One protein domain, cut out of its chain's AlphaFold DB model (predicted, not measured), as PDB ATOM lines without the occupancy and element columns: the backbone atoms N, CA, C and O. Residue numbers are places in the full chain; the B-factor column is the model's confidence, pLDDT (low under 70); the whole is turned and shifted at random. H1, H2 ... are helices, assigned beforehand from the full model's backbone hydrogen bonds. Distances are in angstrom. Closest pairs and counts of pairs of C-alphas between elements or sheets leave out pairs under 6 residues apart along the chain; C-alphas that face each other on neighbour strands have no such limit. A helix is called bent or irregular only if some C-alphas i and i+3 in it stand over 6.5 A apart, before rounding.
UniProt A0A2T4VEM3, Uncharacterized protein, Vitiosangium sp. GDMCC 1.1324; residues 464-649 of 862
ATOM      1  N   GLY A 464      58.078  14.247 -38.150       47.12
ATOM      2  CA  GLY A 464      57.761  14.510 -39.571       47.12
ATOM      3  C   GLY A 464      56.748  13.659 -40.354       47.12
ATOM      4  O   GLY A 464      55.945  14.222 -41.089       47.12
ATOM      5  N   ASP A 465      56.761  12.330 -40.242       51.12
ATOM      6  CA  ASP A 465      56.089  11.446 -41.215       51.12
ATOM      7  C   ASP A 465      54.812  10.779 -40.692       51.12
ATOM      8  O   ASP A 465      54.114  10.085 -41.440       51.12
ATOM      9  N   LYS A 466      54.479  10.952 -39.411       48.78
ATOM     10  CA  LYS A 466      53.216  10.461 -38.853       48.78
ATOM     11  C   LYS A 466      52.635  11.513 -37.919       48.78
ATOM     12  O   LYS A 466      53.350  11.928 -37.008       48.78
ATOM     13  N   PRO A 467      51.352  11.893 -38.081       47.94
ATOM     14  CA  PRO A 467      50.644  12.590 -37.023       47.94
ATOM     15  C   PRO A 467      50.854  11.777 -35.751       47.94
ATOM     16  O   PRO A 467      50.630  10.559 -35.762       47.94
ATOM     17  N   SER A 468      51.319  12.408 -34.674       49.75
ATOM     18  CA  SER A 468      51.245  11.765 -33.370       49.75
ATOM     19  C   SER A 468      49.745  11.599 -33.110       49.75
ATOM     20  O   SER A 468      49.064  12.526 -32.683       49.75
ATOM     21  N   SER A 469      49.184  10.425 -33.403       50.50
ATOM     22  CA  SER A 469      47.788  10.064 -33.107       50.50
ATOM     23  C   SER A 469      47.530   9.966 -31.593       50.50
ATOM     24  O   SER A 469      46.589   9.313 -31.156       50.50
ATOM     25  N   SER A 470      48.417  10.567 -30.801       60.47
ATOM     26  CA  SER A 470      48.652  10.399 -29.378       60.47
ATOM     27  C   SER A 470      48.505  11.695 -28.583       60.47
ATOM     28  O   SER A 470      48.484  11.628 -27.356       60.47
ATOM     29  N   SER A 471      48.412  12.860 -29.239       79.12
ATOM     30  CA  SER A 471      48.149  14.115 -28.531       79.12
ATOM     31  C   SER A 471      46.753  14.052 -27.908       79.12
ATOM     32  O   SER A 471      45.739  13.811 -28.581       79.12
ATOM     33  N   TRP A 472      46.691  14.249 -26.589       83.44
ATOM     34  CA  TRP A 472      45.399  14.332 -25.911       83.44
ATOM     35  C   TRP A 472      44.663  15.602 -26.332       83.44
ATOM     36  O   TRP A 472      43.433  15.596 -26.413       83.44
ATOM     37  N   PHE A 473      45.418  16.661 -26.637       83.94
ATOM     38  CA  PHE A 473      44.900  17.931 -27.108       83.94
ATOM     39  C   PHE A 473      44.115  17.768 -28.417       83.94
ATOM     40  O   PHE A 473      42.943  18.145 -28.468       83.94
ATOM     41  N   ASP A 474      44.707  17.120 -29.428       81.31
ATOM     42  CA  ASP A 474      44.045  16.817 -30.708       81.31
ATOM     43  C   ASP A 474      42.773  15.996 -30.517       81.31
ATOM     44  O   ASP A 474      41.738  16.253 -31.135       81.31
ATOM     45  N   SER A 475      42.844  15.008 -29.628       84.31
ATOM     46  CA  SER A 475      41.721  14.121 -29.351       84.31
ATOM     47  C   SER A 475      40.553  14.886 -28.720       84.31
ATOM     48  O   SER A 475      39.405  14.708 -29.131       84.31
ATOM     49  N   VAL A 476      40.826  15.779 -27.761       88.12
ATOM     50  CA  VAL A 476      39.807  16.645 -27.145       88.12
ATOM     51  C   VAL A 476      39.252  17.643 -28.158       88.12
ATOM     52  O   VAL A 476      38.033  17.770 -28.268       88.12
ATOM     53  N   ALA A 477      40.107  18.307 -28.937       84.94
ATOM     54  CA  ALA A 477      39.679  19.241 -29.977       84.94
ATOM     55  C   ALA A 477      38.781  18.559 -31.025       84.94
ATOM     56  O   ALA A 477      37.730  19.091 -31.392       84.94
ATOM     57  N   GLY A 478      39.138  17.343 -31.444       83.75
ATOM     58  CA  GLY A 478      38.342  16.539 -32.362       83.75
ATOM     59  C   GLY A 478      36.957  16.203 -31.804       83.75
ATOM     60  O   GLY A 478      35.976  16.287 -32.540       83.75
ATOM     61  N   GLU A 479      36.833  15.894 -30.511       87.25
ATOM     62  CA  GLU A 479      35.522  15.689 -29.875       87.25
ATOM     63  C   GLU A 479      34.720  16.991 -29.759       87.25
ATOM     64  O   GLU A 479      33.534  17.012 -30.092       87.25
ATOM     65  N   LEU A 480      35.368  18.094 -29.374       86.50
ATOM     66  CA  LEU A 480      34.743  19.418 -29.316       86.50
ATOM     67  C   LEU A 480      34.193  19.856 -30.684       86.50
ATOM     68  O   LEU A 480      33.122  20.451 -30.750       86.50
ATOM     69  N   SER A 481      34.880  19.528 -31.784       82.06
ATOM     70  CA  SER A 481      34.435  19.888 -33.140       82.06
ATOM     71  C   SER A 481      33.247  19.067 -33.665       82.06
ATOM     72  O   SER A 481      32.547  19.516 -34.576       82.06
ATOM     73  N   LYS A 482      33.003  17.869 -33.112       84.69
ATOM     74  CA  LYS A 482      31.929  16.971 -33.570       84.69
ATOM     75  C   LYS A 482      30.553  17.407 -33.076       84.69
ATOM     76  O   LYS A 482      29.551  17.085 -33.714       84.69
ATOM     77  N   ASP A 483      30.493  18.122 -31.956       83.19
ATOM     78  CA  ASP A 483      29.246  18.493 -31.297       83.19
ATOM     79  C   ASP A 483      29.044  20.012 -31.307       83.19
ATOM     80  O   ASP A 483      29.803  20.776 -30.714       83.19
ATOM     81  N   LYS A 484      27.972  20.465 -31.964       82.44
ATOM     82  CA  LYS A 484      27.648  21.894 -32.079       82.44
ATOM     83  C   LYS A 484      27.390  22.554 -30.725       82.44
ATOM     84  O   LYS A 484      27.663  23.743 -30.589       82.44
ATOM     85  N   ASP A 485      26.915  21.799 -29.732       86.06
ATOM     86  CA  ASP A 485      26.675  22.314 -28.380       86.06
ATOM     87  C   ASP A 485      27.984  22.594 -27.621       86.06
ATOM     88  O   ASP A 485      27.957  23.178 -26.538       86.06
ATOM     89  N   LEU A 486      29.127  22.158 -28.163       84.62
ATOM     90  CA  LEU A 486      30.465  22.389 -27.622       84.62
ATOM     91  C   LEU A 486      31.209  23.512 -28.361       84.62
ATOM     92  O   LEU A 486      32.380  23.746 -28.076       84.62
ATOM     93  N   GLY A 487      30.552  24.225 -29.285       81.62
ATOM     94  CA  GLY A 487      31.190  25.222 -30.151       81.62
ATOM     95  C   GLY A 487      31.928  26.340 -29.404       81.62
ATOM     96  O   GLY A 487      33.035  26.700 -29.801       81.62
ATOM     97  N   ASP A 488      31.365  26.847 -28.304       83.25
ATOM     98  CA  ASP A 488      32.009  27.882 -27.479       83.25
ATOM     99  C   ASP A 488      33.240  27.338 -26.742       83.25
ATOM    100  O   ASP A 488      34.286  27.990 -26.681       83.25
ATOM    101  N   SER A 489      33.148  26.112 -26.221       85.38
ATOM    102  CA  SER A 489      34.267  25.427 -25.567       85.38
ATOM    103  C   SER A 489      35.375  25.110 -26.570       85.38
ATOM    104  O   SER A 489      36.541  25.331 -26.256       85.38
ATOM    105  N   ALA A 490      35.021  24.684 -27.787       83.00
ATOM    106  CA  ALA A 490      35.946  24.499 -28.902       83.00
ATOM    107  C   ALA A 490      36.682  25.802 -29.235       83.00
ATOM    108  O   ALA A 490      37.904  25.801 -29.376       83.00
ATOM    109  N   LEU A 491      35.959  26.926 -29.307       81.69
ATOM    110  CA  LEU A 491      36.532  28.238 -29.601       81.69
ATOM    111  C   LEU A 491      37.537  28.677 -28.527       81.69
ATOM    112  O   LEU A 491      38.652  29.075 -28.863       81.69
ATOM    113  N   LYS A 492      37.174  28.567 -27.243       83.62
ATOM    114  CA  LYS A 492      38.059  28.906 -26.116       83.62
ATOM    115  C   LYS A 492      39.287  27.995 -26.044       83.62
ATOM    116  O   LYS A 492      40.409  28.485 -25.929       83.62
ATOM    117  N   PHE A 493      39.077  26.683 -26.160       85.12
ATOM    118  CA  PHE A 493      40.141  25.677 -26.119       85.12
ATOM    119  C   PHE A 493      41.153  25.889 -27.250       85.12
ATOM    120  O   PHE A 493      42.359  25.940 -27.016       85.12
ATOM    121  N   SER A 494      40.660  26.125 -28.465       80.75
ATOM    122  CA  SER A 494      41.524  26.383 -29.616       80.75
ATOM    123  C   SER A 494      42.204  27.752 -29.534       80.75
ATOM    124  O   SER A 494      43.360  27.883 -29.913       80.75
ATOM    125  N   GLY A 495      41.544  28.767 -28.962       82.69
ATOM    126  CA  GLY A 495      42.171  30.056 -28.663       82.69
ATOM    127  C   GLY A 495      43.394  29.922 -27.746       82.69
ATOM    128  O   GLY A 495      44.414  30.572 -27.981       82.69
ATOM    129  N   ALA A 496      43.338  29.043 -26.742       83.19
ATOM    130  CA  ALA A 496      44.495  28.735 -25.902       83.19
ATOM    131  C   ALA A 496      45.597  27.985 -26.664       83.19
ATOM    132  O   ALA A 496      46.772  28.305 -26.486       83.19
ATOM    133  N   ALA A 497      45.232  27.060 -27.556       83.12
ATOM    134  CA  ALA A 497      46.170  26.399 -28.467       83.12
ATOM    135  C   ALA A 497      46.941  27.417 -29.303       83.12
ATOM    136  O   ALA A 497      48.164  27.389 -29.373       83.12
ATOM    137  N   THR A 498      46.229  28.380 -29.880       84.31
ATOM    138  CA  THR A 498      46.830  29.437 -30.681       84.31
ATOM    139  C   THR A 498      47.806  30.294 -29.869       84.31
ATOM    140  O   THR A 498      48.889  30.633 -30.349       84.31
ATOM    141  N   LYS A 499      47.469  30.617 -28.612       82.56
ATOM    142  CA  LYS A 499      48.400  31.296 -27.693       82.56
ATOM    143  C   LYS A 499      49.629  30.431 -27.392       82.56
ATOM    144  O   LYS A 499      50.743  30.954 -27.371       82.56
ATOM    145  N   ALA A 500      49.438  29.129 -27.182       83.25
ATOM    146  CA  ALA A 500      50.519  28.179 -26.945       83.25
ATOM    147  C   ALA A 500      51.458  28.070 -28.156       83.25
ATOM    148  O   ALA A 500      52.669  28.188 -27.981       83.25
ATOM    149  N   VAL A 501      50.919  27.969 -29.376       84.56
ATOM    150  CA  VAL A 501      51.692  28.033 -30.627       84.56
ATOM    151  C   VAL A 501      52.522  29.307 -30.685       84.56
ATOM    152  O   VAL A 501      53.729  29.236 -30.893       84.56
ATOM    153  N   GLY A 502      51.903  30.472 -30.460       82.50
ATOM    154  CA  GLY A 502      52.615  31.750 -30.476       82.50
ATOM    155  C   GLY A 502      53.780  31.782 -29.481       82.50
ATOM    156  O   GLY A 502      54.873  32.233 -29.822       82.50
ATOM    157  N   ALA A 503      53.580  31.242 -28.276       80.81
ATOM    158  CA  ALA A 503      54.631  31.125 -27.268       80.81
ATOM    159  C   ALA A 503      55.756  30.160 -27.694       80.81
ATOM    160  O   ALA A 503      56.932  30.501 -27.555       80.81
ATOM    161  N   LEU A 504      55.421  28.990 -28.251       82.69
ATOM    162  CA  LEU A 504      56.400  28.027 -28.768       82.69
ATOM    163  C   LEU A 504      57.210  28.612 -29.927       82.69
ATOM    164  O   LEU A 504      58.433  28.504 -29.928       82.69
ATOM    165  N   MET A 505      56.555  29.300 -30.864       84.25
ATOM    166  CA  MET A 505      57.216  29.986 -31.975       84.25
ATOM    167  C   MET A 505      58.166  31.075 -31.480       84.25
ATOM    168  O   MET A 505      59.297  31.147 -31.949       84.25
ATOM    169  N   LEU A 506      57.749  31.908 -30.520       80.38
ATOM    170  CA  LEU A 506      58.623  32.937 -29.950       80.38
ATOM    171  C   LEU A 506      59.834  32.342 -29.227       80.38
ATOM    172  O   LEU A 506      60.942  32.860 -29.376       80.38
ATOM    173  N   ASN A 507      59.645  31.265 -28.462       81.00
ATOM    174  CA  ASN A 507      60.740  30.581 -27.775       81.00
ATOM    175  C   ASN A 507      61.711  29.950 -28.780       81.00
ATOM    176  O   ASN A 507      62.913  30.211 -28.725       81.00
ATOM    177  N   ALA A 508      61.193  29.219 -29.768       82.75
ATOM    178  CA  ALA A 508      62.001  28.627 -30.826       82.75
ATOM    179  C   ALA A 508      62.724  29.699 -31.660       82.75
ATOM    180  O   ALA A 508      63.887  29.517 -32.015       82.75
ATOM    181  N   MET A 509      62.086  30.847 -31.911       82.38
ATOM    182  CA  MET A 509      62.713  31.997 -32.568       82.38
ATOM    183  C   MET A 509      63.840  32.609 -31.732       82.38
ATOM    184  O   MET A 509      64.874  33.004 -32.278       82.38
ATOM    185  N   ALA A 510      63.660  32.709 -30.415       78.19
ATOM    186  CA  ALA A 510      64.688  33.223 -29.518       78.19
ATOM    187  C   ALA A 510      65.925  32.309 -29.484       78.19
ATOM    188  O   ALA A 510      67.046  32.818 -29.462       78.19
ATOM    189  N   GLU A 511      65.724  30.990 -29.522       83.25
ATOM    190  CA  GLU A 511      66.791  29.986 -29.429       83.25
ATOM    191  C   GLU A 511      67.474  29.675 -30.766       83.25
ATOM    192  O   GLU A 511      68.700  29.591 -30.833       83.25
ATOM    193  N   LYS A 512      66.686  29.484 -31.828       87.25
ATOM    194  CA  LYS A 512      67.137  28.946 -33.123       87.25
ATOM    195  C   LYS A 512      66.909  29.900 -34.296       87.25
ATOM    196  O   LYS A 512      67.220  29.535 -35.423       87.25
ATOM    197  N   GLY A 513      66.387  31.104 -34.058       87.75
ATOM    198  CA  GLY A 513      66.039  32.035 -35.131       87.75
ATOM    199  C   GLY A 513      64.766  31.632 -35.890       87.75
ATOM    200  O   GLY A 513      64.005  30.783 -35.418       87.75
ATOM    201  N   PRO A 514      64.493  32.254 -37.050       86.06
ATOM    202  CA  PRO A 514      63.292  31.994 -37.847       86.06
ATOM    203  C   PRO A 514      63.072  30.507 -38.140       86.06
ATOM    204  O   PRO A 514      61.935  30.050 -38.091       86.06
ATOM    205  N   GLU A 515      64.147  29.746 -38.348       87.25
ATOM    206  CA  GLU A 515      64.123  28.311 -38.625       87.25
ATOM    207  C   GLU A 515      63.452  27.511 -37.499       87.25
ATOM    208  O   GLU A 515      62.702  26.570 -37.762       87.25
ATOM    209  N   GLY A 516      63.671  27.908 -36.242       85.06
ATOM    210  CA  GLY A 516      63.009  27.293 -35.092       85.06
ATOM    211  C   GLY A 516      61.499  27.515 -35.108       85.06
ATOM    212  O   GLY A 516      60.735  26.581 -34.901       85.06
ATOM    213  N   ALA A 517      61.054  28.739 -35.397       86.75
ATOM    214  CA  ALA A 517      59.628  29.044 -35.500       86.75
ATOM    215  C   ALA A 517      58.978  28.391 -36.734       86.75
ATOM    216  O   ALA A 517      57.834  27.953 -36.651       86.75
ATOM    217  N   THR A 518      59.701  28.256 -37.851       87.56
ATOM    218  CA  THR A 518      59.203  27.513 -39.018       87.56
ATOM    219  C   THR A 518      59.096  26.013 -38.756       87.56
ATOM    220  O   THR A 518      58.175  25.402 -39.272       87.56
ATOM    221  N   GLN A 519      59.960  25.420 -37.919       85.69
ATOM    222  CA  GLN A 519      59.809  24.017 -37.494       85.69
ATOM    223  C   GLN A 519      58.510  23.800 -36.710       85.69
ATOM    224  O   GLN A 519      57.816  22.813 -36.937       85.69
ATOM    225  N   ILE A 520      58.154  24.746 -35.832       87.31
ATOM    226  CA  ILE A 520      56.867  24.721 -35.123       87.31
ATOM    227  C   ILE A 520      55.708  24.789 -36.127       87.31
ATOM    228  O   ILE A 520      54.803  23.964 -36.055       87.31
ATOM    229  N   LEU A 521      55.750  25.717 -37.090       88.12
ATOM    230  CA  LEU A 521      54.719  25.836 -38.130       88.12
ATOM    231  C   LEU A 521      54.610  24.585 -39.016       88.12
ATOM    232  O   LEU A 521      53.501  24.172 -39.342       88.12
ATOM    233  N   ASP A 522      55.734  23.972 -39.387       86.06
ATOM    234  CA  ASP A 522      55.764  22.759 -40.207       86.06
ATOM    235  C   ASP A 522      55.071  21.589 -39.501       86.06
ATOM    236  O   ASP A 522      54.238  20.911 -40.102       86.06
ATOM    237  N   GLY A 523      55.316  21.413 -38.199       82.81
ATOM    238  CA  GLY A 523      54.632  20.386 -37.418       82.81
ATOM    239  C   GLY A 523      53.118  20.622 -37.293       82.81
ATOM    240  O   GLY A 523      52.357  19.654 -37.277       82.81
ATOM    241  N   LEU A 524      52.643  21.879 -37.312       83.38
ATOM    242  CA  LEU A 524      51.202  22.199 -37.285       83.38
ATOM    243  C   LEU A 524      50.436  21.702 -38.516       83.38
ATOM    244  O   LEU A 524      49.210  21.595 -38.448       83.38
ATOM    245  N   LYS A 525      51.117  21.342 -39.614       83.56
ATOM    246  CA  LYS A 525      50.479  20.714 -40.786       83.56
ATOM    247  C   LYS A 525      49.715  19.443 -40.421       83.56
ATOM    248  O   LYS A 525      48.708  19.151 -41.052       83.56
ATOM    249  N   ASN A 526      50.156  18.733 -39.383       78.69
ATOM    250  CA  ASN A 526      49.514  17.514 -38.890       78.69
ATOM    251  C   ASN A 526      48.365  17.784 -37.902       78.69
ATOM    252  O   ASN A 526      47.781  16.846 -37.367       78.69
ATOM    253  N   HIS A 527      48.050  19.058 -37.661       79.00
ATOM    254  CA  HIS A 527      47.133  19.519 -36.627       79.00
ATOM    255  C   HIS A 527      46.060  20.482 -37.179       79.00
ATOM    256  O   HIS A 527      45.510  21.307 -36.448       79.00
ATOM    257  N   ALA A 528      45.737  20.408 -38.475       78.12
ATOM    258  CA  ALA A 528      44.818  21.342 -39.134       78.12
ATOM    259  C   ALA A 528      43.430  21.410 -38.471       78.12
ATOM    260  O   ALA A 528      42.868  22.496 -38.286       78.12
ATOM    261  N   ALA A 529      42.927  20.255 -38.023       72.88
ATOM    262  CA  ALA A 529      41.651  20.134 -37.325       72.88
ATOM    263  C   ALA A 529      41.567  21.008 -36.058       72.88
ATOM    264  O   ALA A 529      40.484  21.508 -35.748       72.88
ATOM    265  N   LEU A 530      42.692  21.262 -35.370       71.69
ATOM    266  CA  LEU A 530      42.748  22.148 -34.196       71.69
ATOM    267  C   LEU A 530      42.316  23.572 -34.521       71.69
ATOM    268  O   LEU A 530      41.734  24.264 -33.690       71.69
ATOM    269  N   PHE A 531      42.616  24.015 -35.738       76.25
ATOM    270  CA  PHE A 531      42.332  25.369 -36.184       76.25
ATOM    271  C   PHE A 531      41.021  25.452 -36.968       76.25
ATOM    272  O   PHE A 531      40.692  26.505 -37.509       76.25
ATOM    273  N   GLY A 532      40.258  24.353 -37.010       73.19
ATOM    274  CA  GLY A 532      39.004  24.259 -37.748       73.19
ATOM    275  C   GLY A 532      39.184  24.402 -39.260       73.19
ATOM    276  O   GLY A 532      38.270  24.883 -39.929       73.19
ATOM    277  N   VAL A 533      40.350  24.018 -39.789       78.50
ATOM    278  CA  VAL A 533      40.660  24.020 -41.225       78.50
ATOM    279  C   VAL A 533      41.007  22.609 -41.698       78.50
ATOM    280  O   VAL A 533      41.326  21.740 -40.887       78.50
ATOM    281  N   SER A 534      40.909  22.360 -43.005       81.50
ATOM    282  CA  SER A 534      41.336  21.079 -43.576       81.50
ATOM    283  C   SER A 534      42.860  20.995 -43.675       81.50
ATOM    284  O   SER A 534      43.547  22.023 -43.682       81.50
ATOM    285  N   ASP A 535      43.385  19.775 -43.787       81.38
ATOM    286  CA  ASP A 535      44.820  19.535 -43.960       81.38
ATOM    287  C   ASP A 535      45.357  20.256 -45.205       81.38
ATOM    288  O   ASP A 535      46.430  20.851 -45.154       81.38
ATOM    289  N   GLU A 536      44.587  20.296 -46.299       84.31
ATOM    290  CA  GLU A 536      44.967  21.006 -47.526       84.31
ATOM    291  C   GLU A 536      45.107  22.513 -47.289       84.31
ATOM    292  O   GLU A 536      46.081  23.126 -47.726       84.31
ATOM    293  N   VAL A 537      44.160  23.109 -46.555       86.19
ATOM    294  CA  VAL A 537      44.208  24.535 -46.208       86.19
ATOM    295  C   VAL A 537      45.415  24.824 -45.319       86.19
ATOM    296  O   VAL A 537      46.131  25.797 -45.556       86.19
ATOM    297  N   MET A 538      45.694  23.977 -44.327       87.50
ATOM    298  CA  MET A 538      46.864  24.163 -43.465       87.50
ATOM    299  C   MET A 538      48.178  24.005 -44.241       87.50
ATOM    300  O   MET A 538      49.097  24.809 -44.066       87.50
ATOM    301  N   GLN A 539      48.270  23.020 -45.136       88.50
ATOM    302  CA  GLN A 539      49.436  22.810 -45.998       88.50
ATOM    303  C   GLN A 539      49.695  23.996 -46.925       88.50
ATOM    304  O   GLN A 539      50.851  24.349 -47.148       88.50
ATOM    305  N   GLU A 540      48.644  24.632 -47.437       88.69
ATOM    306  CA  GLU A 540      48.770  25.821 -48.274       88.69
ATOM    307  C   GLU A 540      49.182  27.062 -47.472       88.69
ATOM    308  O   GLU A 540      49.995  27.873 -47.923       88.69
ATOM    309  N   MET A 541      48.641  27.210 -46.266       89.75
ATOM    310  CA  MET A 541      48.876  28.386 -45.436       89.75
ATOM    311  C   MET A 541      50.217  28.346 -44.711       89.75
ATOM    312  O   MET A 541      50.800  29.398 -44.450       89.75
ATOM    313  N   THR A 542      50.748  27.158 -44.423       91.31
ATOM    314  CA  THR A 542      52.011  27.015 -43.688       91.31
ATOM    315  C   THR A 542      53.194  27.707 -44.380       91.31
ATOM    316  O   THR A 542      53.834  28.530 -43.729       91.31
ATOM    317  N   PRO A 543      53.457  27.521 -45.691       92.12
ATOM    318  CA  PRO A 543      54.507  28.261 -46.394       92.12
ATOM    319  C   PRO A 543      54.348  29.788 -46.330       92.12
ATOM    320  O   PRO A 543      55.345  30.508 -46.280       92.12
ATOM    321  N   LEU A 544      53.107  30.293 -46.321       91.69
ATOM    322  CA  LEU A 544      52.825  31.726 -46.191       91.69
ATOM    323  C   LEU A 544      53.140  32.218 -44.773       91.69
ATOM    324  O   LEU A 544      53.762  33.268 -44.615       91.69
ATOM    325  N   MET A 545      52.775  31.439 -43.754       90.12
ATOM    326  CA  MET A 545      53.111  31.725 -42.359       90.12
ATOM    327  C   MET A 545      54.626  31.692 -42.125       90.12
ATOM    328  O   MET A 545      55.178  32.595 -41.498       90.12
ATOM    329  N   GLU A 546      55.328  30.709 -42.691       90.75
ATOM    330  CA  GLU A 546      56.788  30.640 -42.635       90.75
ATOM    331  C   GLU A 546      57.444  31.858 -43.294       90.75
ATOM    332  O   GLU A 546      58.409  32.399 -42.759       90.75
ATOM    333  N   ALA A 547      56.920  32.308 -44.438       89.62
ATOM    334  CA  ALA A 547      57.405  33.503 -45.120       89.62
ATOM    335  C   ALA A 547      57.228  34.763 -44.254       89.62
ATOM    336  O   ALA A 547      58.130  35.596 -44.176       89.62
ATOM    337  N   VAL A 548      56.113  34.877 -43.523       86.19
ATOM    338  CA  VAL A 548      55.898  35.963 -42.547       86.19
ATOM    339  C   VAL A 548      56.894  35.884 -41.390       86.19
ATOM    340  O   VAL A 548      57.483  36.897 -41.021       86.19
ATOM    341  N   VAL A 549      57.144  34.688 -40.853       85.62
ATOM    342  CA  VAL A 549      58.138  34.464 -39.788       85.62
ATOM    343  C   VAL A 549      59.560  34.787 -40.250       85.62
ATOM    344  O   VAL A 549      60.344  35.340 -39.477       85.62
ATOM    345  N   ARG A 550      59.905  34.480 -41.507       86.62
ATOM    346  CA  ARG A 550      61.190  34.847 -42.126       86.62
ATOM    347  C   ARG A 550      61.297  36.348 -42.417       86.62
ATOM    348  O   ARG A 550      62.410  36.876 -42.461       86.62
ATOM    349  N   GLY A 551      60.168  37.052 -42.498       83.06
ATOM    350  CA  GLY A 551      60.101  38.468 -42.855       83.06
ATOM    351  C   GLY A 551      60.242  38.699 -44.359       83.06
ATOM    352  O   GLY A 551      60.827  39.697 -44.767       83.06
ATOM    353  N   ASP A 552      59.751  37.765 -45.177       87.12
ATOM    354  CA  ASP A 552      59.801  37.868 -46.633       87.12
ATOM    355  C   ASP A 552      58.900  39.024 -47.119       87.12
ATOM    356  O   ASP A 552      57.766  39.206 -46.660       87.12
ATOM    357  N   GLU A 553      59.389  39.808 -48.083       84.25
ATOM    358  CA  GLU A 553      58.679  40.985 -48.589       84.25
ATOM    359  C   GLU A 553      57.307  40.611 -49.182       84.25
ATOM    360  O   GLU A 553      57.166  39.699 -50.004       84.25
ATOM    361  N   GLY A 554      56.258  41.309 -48.737       83.31
ATOM    362  CA  GLY A 554      54.881  41.066 -49.175       83.31
ATOM    363  C   GLY A 554      54.245  39.770 -48.649       83.31
ATOM    364  O   GLY A 554      53.101  39.484 -49.009       83.31
ATOM    365  N   ALA A 555      54.923  38.997 -47.790       85.06
ATOM    366  CA  ALA A 555      54.380  37.750 -47.244       85.06
ATOM    367  C   ALA A 555      53.079  37.971 -46.461       85.06
ATOM    368  O   ALA A 555      52.109  37.254 -46.690       85.06
ATOM    369  N   VAL A 556      53.012  39.013 -45.623       79.44
ATOM    370  CA  VAL A 556      51.798  39.365 -44.857       79.44
ATOM    371  C   VAL A 556      50.623  39.674 -45.790       79.44
ATOM    372  O   VAL A 556      49.500  39.245 -45.536       79.44
ATOM    373  N   ALA A 557      50.871  40.376 -46.900       81.75
ATOM    374  CA  ALA A 557      49.835  40.707 -47.875       81.75
ATOM    375  C   ALA A 557      49.297  39.454 -48.583       81.75
ATOM    376  O   ALA A 557      48.084  39.259 -48.618       81.75
ATOM    377  N   LYS A 558      50.186  38.574 -49.069       87.38
ATOM    378  CA  LYS A 558      49.811  37.293 -49.703       87.38
ATOM    379  C   LYS A 558      49.061  36.379 -48.739       87.38
ATOM    380  O   LYS A 558      48.050  35.781 -49.094       87.38
ATOM    381  N   MET A 559      49.548  36.307 -47.504       86.38
ATOM    382  CA  MET A 559      48.936  35.550 -46.423       86.38
ATOM    383  C   MET A 559      47.510  36.058 -46.124       86.38
ATOM    384  O   MET A 559      46.574  35.261 -46.056       86.38
ATOM    385  N   ASN A 560      47.319  37.377 -46.025       80.75
ATOM    386  CA  ASN A 560      46.005  37.996 -45.820       80.75
ATOM    387  C   ASN A 560      45.066  37.821 -47.023       80.75
ATOM    388  O   ASN A 560      43.870  37.604 -46.839       80.75
ATOM    389  N   GLU A 561      45.579  37.923 -48.250       85.50
ATOM    390  CA  GLU A 561      44.799  37.704 -49.470       85.50
ATOM    391  C   GLU A 561      44.277  36.267 -49.530       85.50
ATOM    392  O   GLU A 561      43.079  36.056 -49.743       85.50
ATOM    393  N   ARG A 562      45.139  35.282 -49.242       86.56
ATOM    394  CA  ARG A 562      44.714  33.883 -49.218       86.56
ATOM    395  C   ARG A 562      43.727  33.604 -48.091       86.56
ATOM    396  O   ARG A 562      42.717  32.955 -48.341       86.56
ATOM    397  N   TYR A 563      43.944  34.155 -46.896       83.38
ATOM    398  CA  TYR A 563      42.974  34.054 -45.802       83.38
ATOM    399  C   TYR A 563      41.609  34.639 -46.187       83.38
ATOM    400  O   TYR A 563      40.582  34.013 -45.940       83.38
ATOM    401  N   LYS A 564      41.569  35.808 -46.841       81.88
ATOM    402  CA  LYS A 564      40.312  36.399 -47.325       81.88
ATOM    403  C   LYS A 564      39.625  35.502 -48.350       81.88
ATOM    404  O   LYS A 564      38.420  35.286 -48.227       81.88
ATOM    405  N   ALA A 565      40.375  34.944 -49.302       82.88
ATOM    406  CA  ALA A 565      39.846  33.992 -50.276       82.88
ATOM    407  C   ALA A 565      39.248  32.753 -49.586       82.88
ATOM    408  O   ALA A 565      38.086  32.431 -49.821       82.88
ATOM    409  N   LEU A 566      39.984  32.148 -48.648       77.19
ATOM    410  CA  LEU A 566      39.524  31.012 -47.847       77.19
ATOM    411  C   LEU A 566      38.278  31.359 -47.029       77.19
ATOM    412  O   LEU A 566      37.304  30.619 -47.053       77.19
ATOM    413  N   SER A 567      38.250  32.515 -46.363       70.94
ATOM    414  CA  SER A 567      37.082  32.960 -45.592       70.94
ATOM    415  C   SER A 567      35.840  33.157 -46.476       70.94
ATOM    416  O   SER A 567      34.719  32.904 -46.033       70.94
ATOM    417  N   GLY A 568      36.026  33.570 -47.735       67.56
ATOM    418  CA  GLY A 568      34.964  33.689 -48.733       67.56
ATOM    419  C   GLY A 568      34.471  32.330 -49.237       67.56
ATOM    420  O   GLY A 568      33.262  32.114 -49.315       67.56
ATOM    421  N   GLU A 569      35.388  31.400 -49.513       66.00
ATOM    422  CA  GLU A 569      35.087  30.012 -49.900       66.00
ATOM    423  C   GLU A 569      34.344  29.263 -48.776       66.00
ATOM    424  O   GLU A 569      33.347  28.584 -49.023       66.00
ATOM    425  N   ILE A 570      34.765  29.471 -47.526       57.44
ATOM    426  CA  ILE A 570      34.200  28.874 -46.308       57.44
ATOM    427  C   ILE A 570      32.779  29.385 -46.018       57.44
ATOM    428  O   ILE A 570      31.910  28.608 -45.623       57.44
ATOM    429  N   ASN A 571      32.512  30.675 -46.239       52.56
ATOM    430  CA  ASN A 571      31.188  31.268 -46.014       52.56
ATOM    431  C   ASN A 571      30.206  31.049 -47.188       52.56
ATOM    432  O   ASN A 571      29.006  31.258 -47.021       52.56
ATOM    433  N   GLY A 572      30.692  30.636 -48.367       43.00
ATOM    434  CA  GLY A 572      29.896  30.468 -49.594       43.00
ATOM    435  C   GLY A 572      29.337  29.058 -49.852       43.00
ATOM    436  O   GLY A 572      28.533  28.886 -50.769       43.00
ATOM    437  N   GLY A 573      29.730  28.046 -49.071       37.91
ATOM    438  CA  GLY A 573      29.272  26.660 -49.228       37.91
ATOM    439  C   GLY A 573      27.849  26.421 -48.704       37.91
ATOM    440  O   GLY A 573      27.543  26.681 -47.541       37.91
ATOM    441  N   VAL A 574      26.964  25.892 -49.558       31.14
ATOM    442  CA  VAL A 574      25.572  25.537 -49.228       31.14
ATOM    443  C   VAL A 574      25.548  24.495 -48.102       31.14
ATOM    444  O   VAL A 574      25.820  23.319 -48.329       31.14
ATOM    445  N   GLY A 575      25.215  24.938 -46.886       38.09
ATOM    446  CA  GLY A 575      25.103  24.082 -45.698       38.09
ATOM    447  C   GLY A 575      25.861  24.578 -44.464       38.09
ATOM    448  O   GLY A 575      26.335  23.746 -43.694       38.09
ATOM    449  N   GLY A 576      25.979  25.900 -44.273       38.03
ATOM    450  CA  GLY A 576      26.652  26.540 -43.138       38.03
ATOM    451  C   GLY A 576      26.257  25.943 -41.788       38.03
ATOM    452  O   GLY A 576      25.236  26.286 -41.193       38.03
ATOM    453  N   THR A 577      27.088  25.027 -41.303       42.66
ATOM    454  CA  THR A 577      27.062  24.567 -39.923       42.66
ATOM    455  C   THR A 577      27.929  25.516 -39.098       42.66
ATOM    456  O   THR A 577      28.963  25.991 -39.564       42.66
ATOM    457  N   THR A 578      27.500  25.807 -37.869       48.03
ATOM    458  CA  THR A 578      28.177  26.659 -36.870       48.03
ATOM    459  C   THR A 578      29.665  26.336 -36.658       48.03
ATOM    460  O   THR A 578      30.419  27.182 -36.186       48.03
ATOM    461  N   THR A 579      30.111  25.145 -37.055       48.62
ATOM    462  CA  THR A 579      31.497  24.674 -36.992       48.62
ATOM    463  C   THR A 579      32.459  25.493 -37.873       48.62
ATOM    464  O   THR A 579      33.589  25.746 -37.463       48.62
ATOM    465  N   LEU A 580      32.014  25.984 -39.040       48.41
ATOM    466  CA  LEU A 580      32.867  26.724 -39.993       48.41
ATOM    467  C   LEU A 580      33.122  28.185 -39.583       48.41
ATOM    468  O   LEU A 580      34.186  28.739 -39.856       48.41
ATOM    469  N   THR A 581      32.183  28.816 -38.875       58.00
ATOM    470  CA  THR A 581      32.329  30.206 -38.405       58.00
ATOM    471  C   THR A 581      33.345  30.317 -37.263       58.00
ATOM    472  O   THR A 581      34.058  31.317 -37.161       58.00
ATOM    473  N   ASN A 582      33.455  29.270 -36.438       60.53
ATOM    474  CA  ASN A 582      34.446  29.183 -35.365       60.53
ATOM    475  C   ASN A 582      35.850  28.873 -35.908       60.53
ATOM    476  O   ASN A 582      36.809  29.493 -35.449       60.53
ATOM    477  N   GLY A 583      35.967  28.021 -36.938       60.03
ATOM    478  CA  GLY A 583      37.243  27.742 -37.618       60.03
ATOM    479  C   GLY A 583      37.927  29.008 -38.148       60.03
ATOM    480  O   GLY A 583      39.101  29.238 -37.876       60.03
ATOM    481  N   ASN A 584      37.173  29.922 -38.771       65.00
ATOM    482  CA  ASN A 584      37.719  31.196 -39.262       65.00
ATOM    483  C   ASN A 584      38.347  32.069 -38.161       65.00
ATOM    484  O   ASN A 584      39.359  32.730 -38.408       65.00
ATOM    485  N   ARG A 585      37.771  32.078 -36.950       66.12
ATOM    486  CA  ARG A 585      38.288  32.860 -35.812       66.12
ATOM    487  C   ARG A 585      39.550  32.241 -35.224       66.12
ATOM    488  O   ARG A 585      40.500  32.958 -34.927       66.12
ATOM    489  N   ILE A 586      39.562  30.919 -35.084       68.50
ATOM    490  CA  ILE A 586      40.691  30.174 -34.520       68.50
ATOM    491  C   ILE A 586      41.891  30.245 -35.467       68.50
ATOM    492  O   ILE A 586      42.989  30.617 -35.050       68.50
ATOM    493  N   PHE A 587      41.657  29.960 -36.749       76.25
ATOM    494  CA  PHE A 587      42.666  30.079 -37.790       76.25
ATOM    495  C   PHE A 587      43.157  31.527 -37.930       76.25
ATOM    496  O   PHE A 587      44.358  31.768 -37.991       76.25
ATOM    497  N   GLY A 588      42.256  32.514 -37.852       74.31
ATOM    498  CA  GLY A 588      42.628  33.932 -37.768       74.31
ATOM    499  C   GLY A 588      43.556  34.238 -36.585       74.31
ATOM    500  O   GLY A 588      44.529  34.974 -36.736       74.31
ATOM    501  N   GLY A 589      43.334  33.611 -35.428       73.12
ATOM    502  CA  GLY A 589      44.243  33.671 -34.282       73.12
ATOM    503  C   GLY A 589      45.660  33.171 -34.592       73.12
ATOM    504  O   GLY A 589      46.637  33.793 -34.176       73.12
ATOM    505  N   LEU A 590      45.798  32.049 -35.306       77.94
ATOM    506  CA  LEU A 590      47.110  31.475 -35.654       77.94
ATOM    507  C   LEU A 590      47.911  32.428 -36.545       77.94
ATOM    508  O   LEU A 590      49.121  32.609 -36.391       77.94
ATOM    509  N   MET A 591      47.197  33.117 -37.422       78.00
ATOM    510  CA  MET A 591      47.737  34.122 -38.327       78.00
ATOM    511  C   MET A 591      48.194  35.372 -37.568       78.00
ATOM    512  O   MET A 591      49.259  35.922 -37.860       78.00
ATOM    513  N   ILE A 592      47.433  35.785 -36.546       73.75
ATOM    514  CA  ILE A 592      47.822  36.843 -35.602       73.75
ATOM    515  C   ILE A 592      49.126  36.459 -34.889       73.75
ATOM    516  O   ILE A 592      50.071  37.248 -34.880       73.75
ATOM    517  N   ALA A 593      49.200  35.247 -34.330       72.69
ATOM    518  CA  ALA A 593      50.382  34.764 -33.616       72.69
ATOM    519  C   ALA A 593      51.627  34.740 -34.522       72.69
ATOM    520  O   ALA A 593      52.681  35.255 -34.148       72.69
ATOM    521  N   THR A 594      51.482  34.234 -35.747       76.62
ATOM    522  CA  THR A 594      52.540  34.218 -36.768       76.62
ATOM    523  C   THR A 594      53.015  35.630 -37.122       76.62
ATOM    524  O   THR A 594      54.216  35.899 -37.180       76.62
ATOM    525  N   SER A 595      52.078  36.561 -37.308       75.19
ATOM    526  CA  SER A 595      52.392  37.957 -37.629       75.19
ATOM    527  C   SER A 595      53.115  38.659 -36.480       75.19
ATOM    528  O   SER A 595      54.073  39.392 -36.717       75.19
ATOM    529  N   ALA A 596      52.712  38.401 -35.231       71.00
ATOM    530  CA  ALA A 596      53.382  38.934 -34.047       71.00
ATOM    531  C   ALA A 596      54.843  38.466 -33.956       71.00
ATOM    532  O   ALA A 596      55.736  39.254 -33.649       71.00
ATOM    533  N   VAL A 597      55.102  37.199 -34.284       72.75
ATOM    534  CA  VAL A 597      56.452  36.624 -34.347       72.75
ATOM    535  C   VAL A 597      57.292  37.301 -35.445       72.75
ATOM    536  O   VAL A 597      58.432  37.693 -35.190       72.75
ATOM    537  N   GLY A 598      56.723  37.524 -36.636       73.12
ATOM    538  CA  GLY A 598      57.385  38.266 -37.720       73.12
ATOM    539  C   GLY A 598      57.709  39.722 -37.348       73.12
ATOM    540  O   GLY A 598      58.807  40.211 -37.611       73.12
ATOM    541  N   VAL A 599      56.797  40.395 -36.645       71.00
ATOM    542  CA  VAL A 599      57.003  41.744 -36.097       71.00
ATOM    543  C   VAL A 599      58.159  41.780 -35.093       71.00
ATOM    544  O   VAL A 599      59.025  42.652 -35.175       71.00
ATOM    545  N   VAL A 600      58.210  40.825 -34.158       67.88
ATOM    546  CA  VAL A 600      59.300  40.721 -33.172       67.88
ATOM    547  C   VAL A 600      60.657  40.590 -33.867       67.88
ATOM    548  O   VAL A 600      61.629  41.228 -33.452       67.88
ATOM    549  N   LYS A 601      60.724  39.812 -34.953       74.75
ATOM    550  CA  LYS A 601      61.920  39.710 -35.792       74.75
ATOM    551  C   LYS A 601      62.274  41.045 -36.453       74.75
ATOM    552  O   LYS A 601      63.413  41.477 -36.322       74.75
ATOM    553  N   ALA A 602      61.326  41.724 -37.099       67.69
ATOM    554  CA  ALA A 602      61.575  43.012 -37.760       67.69
ATOM    555  C   ALA A 602      62.119  44.078 -36.789       67.69
ATOM    556  O   ALA A 602      63.026  44.836 -37.135       67.69
ATOM    557  N   VAL A 603      61.622  44.095 -35.547       68.19
ATOM    558  CA  VAL A 603      62.154  44.959 -34.480       68.19
ATOM    559  C   VAL A 603      63.570  44.538 -34.076       68.19
ATOM    560  O   VAL A 603      64.448  45.390 -33.948       68.19
ATOM    561  N   LYS A 604      63.825  43.234 -33.898       70.00
ATOM    562  CA  LYS A 604      65.159  42.701 -33.564       70.00
ATOM    563  C   LYS A 604      66.199  43.014 -34.645       70.00
ATOM    564  O   LYS A 604      67.345  43.299 -34.307       70.00
ATOM    565  N   ASP A 605      65.788  42.979 -35.908       73.00
ATOM    566  CA  ASP A 605      66.639  43.218 -37.075       73.00
ATOM    567  C   ASP A 605      66.817  44.724 -37.374       73.00
ATOM    568  O   ASP A 605      67.565  45.090 -38.279       73.00
ATOM    569  N   GLY A 606      66.158  45.616 -36.616       69.12
ATOM    570  CA  GLY A 606      66.204  47.069 -36.828       69.12
ATOM    571  C   GLY A 606      65.504  47.534 -38.110       69.12
ATOM    572  O   GLY A 606      65.716  48.664 -38.545       69.12
ATOM    573  N   ALA A 607      64.694  46.665 -38.718       63.72
ATOM    574  CA  ALA A 607      63.972  46.916 -39.961       63.72
ATOM    575  C   ALA A 607      62.590  47.552 -39.731       63.72
ATOM    576  O   ALA A 607      62.044  48.157 -40.645       63.72
ATOM    577  N   ALA A 608      62.043  47.464 -38.512       57.22
ATOM    578  CA  ALA A 608      60.726  48.007 -38.193       57.22
ATOM    579  C   ALA A 608      60.734  49.548 -38.141       57.22
ATOM    580  O   ALA A 608      61.144  50.150 -37.147       57.22
ATOM    581  N   GLY A 609      60.234  50.195 -39.195       55.94
ATOM    582  CA  GLY A 609      59.767  51.581 -39.106       55.94
ATOM    583  C   GLY A 609      58.442  51.677 -38.331       55.94
ATOM    584  O   GLY A 609      57.665  50.723 -38.302       55.94
ATOM    585  N   ASP A 610      58.133  52.847 -37.756       48.31
ATOM    586  CA  ASP A 610      56.877  53.108 -37.015       48.31
ATOM    587  C   ASP A 610      55.603  52.787 -37.830       48.31
ATOM    588  O   ASP A 610      54.566  52.427 -37.265       48.31
ATOM    589  N   LEU A 611      55.669  52.902 -39.164       40.19
ATOM    590  CA  LEU A 611      54.560  52.551 -40.055       40.19
ATOM    591  C   LEU A 611      54.336  51.033 -40.156       40.19
ATOM    592  O   LEU A 611      53.190  50.605 -40.096       40.19
ATOM    593  N   GLU A 612      55.384  50.206 -40.236       53.50
ATOM    594  CA  GLU A 612      55.235  48.757 -40.468       53.50
ATOM    595  C   GLU A 612      54.654  48.013 -39.264       53.50
ATOM    596  O   GLU A 612      53.866  47.083 -39.429       53.50
ATOM    597  N   LEU A 613      54.983  48.442 -38.042       51.25
ATOM    598  CA  LEU A 613      54.422  47.855 -36.823       51.25
ATOM    599  C   LEU A 613      52.918  48.141 -36.716       51.25
ATOM    600  O   LEU A 613      52.115  47.251 -36.429       51.25
ATOM    601  N   LYS A 614      52.537  49.397 -36.969       55.34
ATOM    602  CA  LYS A 614      51.147  49.848 -36.938       55.34
ATOM    603  C   LYS A 614      50.338  49.221 -38.066       55.34
ATOM    604  O   LYS A 614      49.223  48.775 -37.814       55.34
ATOM    605  N   ASP A 615      50.893  49.156 -39.272       57.22
ATOM    606  CA  ASP A 615      50.244  48.562 -40.439       57.22
ATOM    607  C   ASP A 615      50.177  47.036 -40.328       57.22
ATOM    608  O   ASP A 615      49.177  46.456 -40.731       57.22
ATOM    609  N   GLY A 616      51.155  46.385 -39.691       53.16
ATOM    610  CA  GLY A 616      51.111  44.963 -39.348       53.16
ATOM    611  C   GLY A 616      50.008  44.646 -38.336       53.16
ATOM    612  O   GLY A 616      49.140  43.821 -38.613       53.16
ATOM    613  N   ILE A 617      49.970  45.349 -37.199       55.03
ATOM    614  CA  ILE A 617      48.921  45.182 -36.173       55.03
ATOM    615  C   ILE A 617      47.536  45.527 -36.742       55.03
ATOM    616  O   ILE A 617      46.561  44.821 -36.481       55.03
ATOM    617  N   LYS A 618      47.442  46.588 -37.551       59.34
ATOM    618  CA  LYS A 618      46.196  47.022 -38.186       59.34
ATOM    619  C   LYS A 618      45.732  46.054 -39.272       59.34
ATOM    620  O   LYS A 618      44.569  45.688 -39.262       59.34
ATOM    621  N   ALA A 619      46.605  45.602 -40.173       54.41
ATOM    622  CA  ALA A 619      46.245  44.637 -41.213       54.41
ATOM    623  C   ALA A 619      45.756  43.319 -40.608       54.41
ATOM    624  O   ALA A 619      44.818  42.707 -41.115       54.41
ATOM    625  N   VAL A 620      46.358  42.913 -39.493       49.25
ATOM    626  CA  VAL A 620      45.955  41.748 -38.710       49.25
ATOM    627  C   VAL A 620      44.593  41.982 -38.022       49.25
ATOM    628  O   VAL A 620      43.700  41.142 -38.130       49.25
ATOM    629  N   GLY A 621      44.375  43.151 -37.407       49.84
ATOM    630  CA  GLY A 621      43.095  43.527 -36.786       49.84
ATOM    631  C   GLY A 621      41.930  43.709 -37.773       49.84
ATOM    632  O   GLY A 621      40.817  43.255 -37.499       49.84
ATOM    633  N   ASP A 622      42.191  44.304 -38.939       56.03
ATOM    634  CA  ASP A 622      41.221  44.544 -40.018       56.03
ATOM    635  C   ASP A 622      40.797  43.234 -40.712       56.03
ATOM    636  O   ASP A 622      39.710  43.155 -41.283       56.03
ATOM    637  N   THR A 623      41.637  42.194 -40.664       47.84
ATOM    638  CA  THR A 623      41.395  40.910 -41.347       47.84
ATOM    639  C   THR A 623      40.589  39.922 -40.493       47.84
ATOM    640  O   THR A 623      39.800  39.157 -41.042       47.84
ATOM    641  N   VAL A 624      40.724  39.961 -39.162       45.53
ATOM    642  CA  VAL A 624      40.044  39.023 -38.238       45.53
ATOM    643  C   VAL A 624      38.750  39.612 -37.639       45.53
ATOM    644  O   VAL A 624      37.955  38.898 -37.030       45.53
ATOM    645  N   GLY A 625      38.489  40.914 -37.819       44.59
ATOM    646  CA  GLY A 625      37.269  41.582 -37.331       44.59
ATOM    647  C   GLY A 625      37.175  41.714 -35.799       44.59
ATOM    648  O   GLY A 625      36.125  42.086 -35.279       44.59
ATOM    649  N   GLY A 626      38.263  41.421 -35.073       44.47
ATOM    650  CA  GLY A 626      38.335  41.341 -33.606       44.47
ATOM    651  C   GLY A 626      39.332  42.331 -32.997       44.47
ATOM    652  O   GLY A 626      40.288  41.924 -32.337       44.47
ATOM    653  N   GLY A 627      39.149  43.631 -33.247       48.09
ATOM    654  CA  GLY A 627      40.173  44.662 -33.010       48.09
ATOM    655  C   GLY A 627      40.746  44.774 -31.584       48.09
ATOM    656  O   GLY A 627      41.916  45.111 -31.448       48.09
ATOM    657  N   ALA A 628      39.979  44.476 -30.529       46.06
ATOM    658  CA  ALA A 628      40.474  44.535 -29.143       46.06
ATOM    659  C   ALA A 628      41.143  43.219 -28.695       46.06
ATOM    660  O   ALA A 628      42.238  43.237 -28.133       46.06
ATOM    661  N   ASP A 629      40.527  42.081 -29.019       48.41
ATOM    662  CA  ASP A 629      40.994  40.748 -28.611       48.41
ATOM    663  C   ASP A 629      42.325  40.378 -29.280       48.41
ATOM    664  O   ASP A 629      43.201  39.758 -28.677       48.41
ATOM    665  N   THR A 630      42.513  40.846 -30.514       49.78
ATOM    666  CA  THR A 630      43.740  40.658 -31.293       49.78
ATOM    667  C   THR A 630      44.935  41.371 -30.652       49.78
ATOM    668  O   THR A 630      46.005  40.785 -30.512       49.78
ATOM    669  N   ALA A 631      44.762  42.623 -30.216       50.56
ATOM    670  CA  ALA A 631      45.832  43.394 -29.581       50.56
ATOM    671  C   ALA A 631      46.210  42.822 -28.205       50.56
ATOM    672  O   ALA A 631      47.396  42.721 -27.886       50.56
ATOM    673  N   ALA A 632      45.217  42.390 -27.419       56.47
ATOM    674  CA  ALA A 632      45.446  41.726 -26.138       56.47
ATOM    675  C   ALA A 632      46.231  40.417 -26.312       56.47
ATOM    676  O   ALA A 632      47.206  40.189 -25.601       56.47
ATOM    677  N   MET A 633      45.873  39.604 -27.309       56.00
ATOM    678  CA  MET A 633      46.583  38.368 -27.636       56.00
ATOM    679  C   MET A 633      48.039  38.618 -28.053       56.00
ATOM    680  O   MET A 633      48.936  37.923 -27.583       56.00
ATOM    681  N   VAL A 634      48.295  39.627 -28.894       56.69
ATOM    682  CA  VAL A 634      49.657  40.009 -29.309       56.69
ATOM    683  C   VAL A 634      50.492  40.454 -28.103       56.69
ATOM    684  O   VAL A 634      51.626  40.004 -27.941       56.69
ATOM    685  N   LEU A 635      49.929  41.283 -27.219       56.56
ATOM    686  CA  LEU A 635      50.597  41.727 -25.991       56.56
ATOM    687  C   LEU A 635      50.847  40.580 -25.004       56.56
ATOM    688  O   LEU A 635      51.907  40.541 -24.387       56.56
ATOM    689  N   GLU A 636      49.918  39.636 -24.876       59.44
ATOM    690  CA  GLU A 636      50.053  38.455 -24.017       59.44
ATOM    691  C   GLU A 636      51.142  37.502 -24.538       59.44
ATOM    692  O   GLU A 636      51.999  37.061 -23.770       59.44
ATOM    693  N   ILE A 637      51.177  37.255 -25.853       60.47
ATOM    694  CA  ILE A 637      52.221  36.462 -26.520       60.47
ATOM    695  C   ILE A 637      53.599  37.122 -26.323       60.47
ATOM    696  O   ILE A 637      54.549  36.450 -25.921       60.47
ATOM    697  N   MET A 638      53.714  38.442 -26.515       60.25
ATOM    698  CA  MET A 638      54.969  39.181 -26.296       60.25
ATOM    699  C   MET A 638      55.370  39.272 -24.813       60.25
ATOM    700  O   MET A 638      56.558  39.216 -24.491       60.25
ATOM    701  N   GLY A 639      54.398  39.383 -23.903       58.81
ATOM    702  CA  GLY A 639      54.605  39.495 -22.455       58.81
ATOM    703  C   GLY A 639      55.195  38.240 -21.809       58.81
ATOM    704  O   GLY A 639      55.839  38.336 -20.764       58.81
ATOM    705  N   ARG A 640      55.064  37.074 -22.456       59.44
ATOM    706  CA  ARG A 640      55.694  35.817 -22.017       59.44
ATOM    707  C   ARG A 640      57.217  35.783 -22.203       59.44
ATOM    708  O   ARG A 640      57.864  34.924 -21.609       59.44
ATOM    709  N   ASN A 641      57.807  36.716 -22.964       56.31
ATOM    710  CA  ASN A 641      59.261  36.852 -23.102       56.31
ATOM    711  C   ASN A 641      59.750  38.246 -22.639       56.31
ATOM    712  O   ASN A 641      59.856  39.180 -23.445       56.31
ATOM    713  N   PRO A 642      60.101  38.406 -21.347       53.00
ATOM    714  CA  PRO A 642      60.468  39.701 -20.776       53.00
ATOM    715  C   PRO A 642      61.731  40.312 -21.404       53.00
ATOM    716  O   PRO A 642      61.851  41.536 -21.452       53.00
ATOM    717  N   ALA A 643      62.658  39.507 -21.939       54.03
ATOM    718  CA  ALA A 643      63.863  40.006 -22.606       54.03
ATOM    719  C   ALA A 643      63.547  40.679 -23.955       54.03
ATOM    720  O   ALA A 643      64.138  41.710 -24.292       54.03
ATOM    721  N   THR A 644      62.591  40.127 -24.704       52.72
ATOM    722  CA  THR A 644      62.104  40.692 -25.970       52.72
ATOM    723  C   THR A 644      61.335  41.986 -25.728       52.72
ATOM    724  O   THR A 644      61.610  42.997 -26.376       52.72
ATOM    725  N   LEU A 645      60.445  41.990 -24.732       46.16
ATOM    726  CA  LEU A 645      59.677  43.174 -24.352       46.16
ATOM    727  C   LEU A 645      60.594  44.306 -23.855       46.16
ATOM    728  O   LEU A 645      60.451  45.447 -24.279       46.16
ATOM    729  N   THR A 646      61.606  43.997 -23.038       47.03
ATOM    730  CA  THR A 646      62.557  45.001 -22.523       47.03
ATOM    731  C   THR A 646      63.412  45.624 -23.632       47.03
ATOM    732  O   THR A 646      63.707  46.813 -23.571       47.03
ATOM    733  N   LYS A 647      63.794  44.872 -24.673       51.38
ATOM    734  CA  LYS A 647      64.509  45.432 -25.837       51.38
ATOM    735  C   LYS A 647      63.615  46.316 -26.705       51.38
ATOM    736  O   LYS A 647      64.078  47.349 -27.177       51.38
ATOM    737  N   LEU A 648      62.349  45.941 -26.865       44.00
ATOM    738  CA  LEU A 648      61.351  46.725 -27.592       44.00
ATOM    739  C   LEU A 648      61.030  48.047 -26.867       44.00
ATOM    740  O   LEU A 648      60.915  49.088 -27.503       44.00
ATOM    741  N   LEU A 649      60.979  48.022 -25.531       42.88
ATOM    742  CA  LEU A 649      60.784  49.209 -24.688       42.88
ATOM    743  C   LEU A 649      62.065  50.046 -24.512       42.88
ATOM    744  O   LEU A 649      61.996  51.264 -24.387       42.88
TER     745      LEU A 649
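AT A GLANCE: This is residues 464 to 649 of the 862 residues of an uncharacterized protein of Vitiosangium sp. GDMCC 1.1324 (UniProt A0A2T4VEM3). H6 is the core of a bundle of seven helices, H1 to H7, with H2, H3, H4, H5 and H7 round it and H8 packed slantwise over H2, H6 and H7. H1 folds back on residues 486 to 494 of H2 as a hairpin at one end of the bundle, and short H9 is near the other end. The bundle is up and down, each helix running against the one before it. The 186 printed residues have nine named helices, H1 to H9 in chain order, and no named strand; the class is all helix. The whole is compact, with a radius of gyration of the C-alphas of 16.0 A and spans of 47 by 34 by 27 A.

IN THESE COORDINATES: H1, residues 472 to 482, begins at C-alpha 472 (45.399, 14.332, -25.911) and is 15.7 A long. H2, residues 484 to 512, measures 40.1 A, and H3, residues 514 to 531, 22.0 A. H4, residues 535 to 550, measures 22.5 A, and H5, residues 555 to 572, 25.7 A. H6, residues 578 to 604, measures 40.4 A, from C-alpha 578 (28.177, 26.659, -36.870). H7, residues 610 to 624, measures 22.0 A, and H8, residues 627 to 639, 18.6 A. H9, residues 642 to 649, is 10.3 A long and ends at C-alpha 649 (60.784, 49.209, -24.688). H2 and H3 are irregular, with C-alphas 485 and 488 7.8 A apart and C-alphas 526 and 529 8.4 A apart; H4 is irregular only just, with C-alphas 540 and 543 6.51 A apart.

HOW THE PARTS SIT: H6 is the hub, touching six helices. It touches H2 the same way at a shallow tilt of 17 degrees, closest at the C-alphas of Gly 502 and Ala 593, 4.9 A apart. It touches H4 at C-alphas Val 549 and Gly 598, 4.4 A. H6 and H7 form a hairpin, closest at C-alphas Gly 588 and Val 624, 5.7 A. H8 touches H6 at a steep tilt of 49 degrees, closest at C-alphas Ala 596 and Val 634, 6.1 A. H1 and H2 form a hairpin at a tilt of 34.9 degrees, only just shallow. H8 and H9 touch only at the corner, and only just, with 3 pairs of C-alphas within 8 A. Every O i to N i+4 pair is within hydrogen-bond range in H1, H5 and H9; the figures are 23 of 25 in H2, 7 of 14 in H3, 10 of 12 in H4, 21 of 23 in H6, 10 of 11 in H7 and 8 of 9 in H8.

THE WHOLE: The farthest C-alphas, Val 574 and Thr 646, are 49.6 A apart. The printed part has no cut, and the links between its helices are tight. Mean pLDDT of the printed part is 70.9; residues 464 to 470, 568 to 586, 600, 602 to 603 and 606 to 649 are under 70.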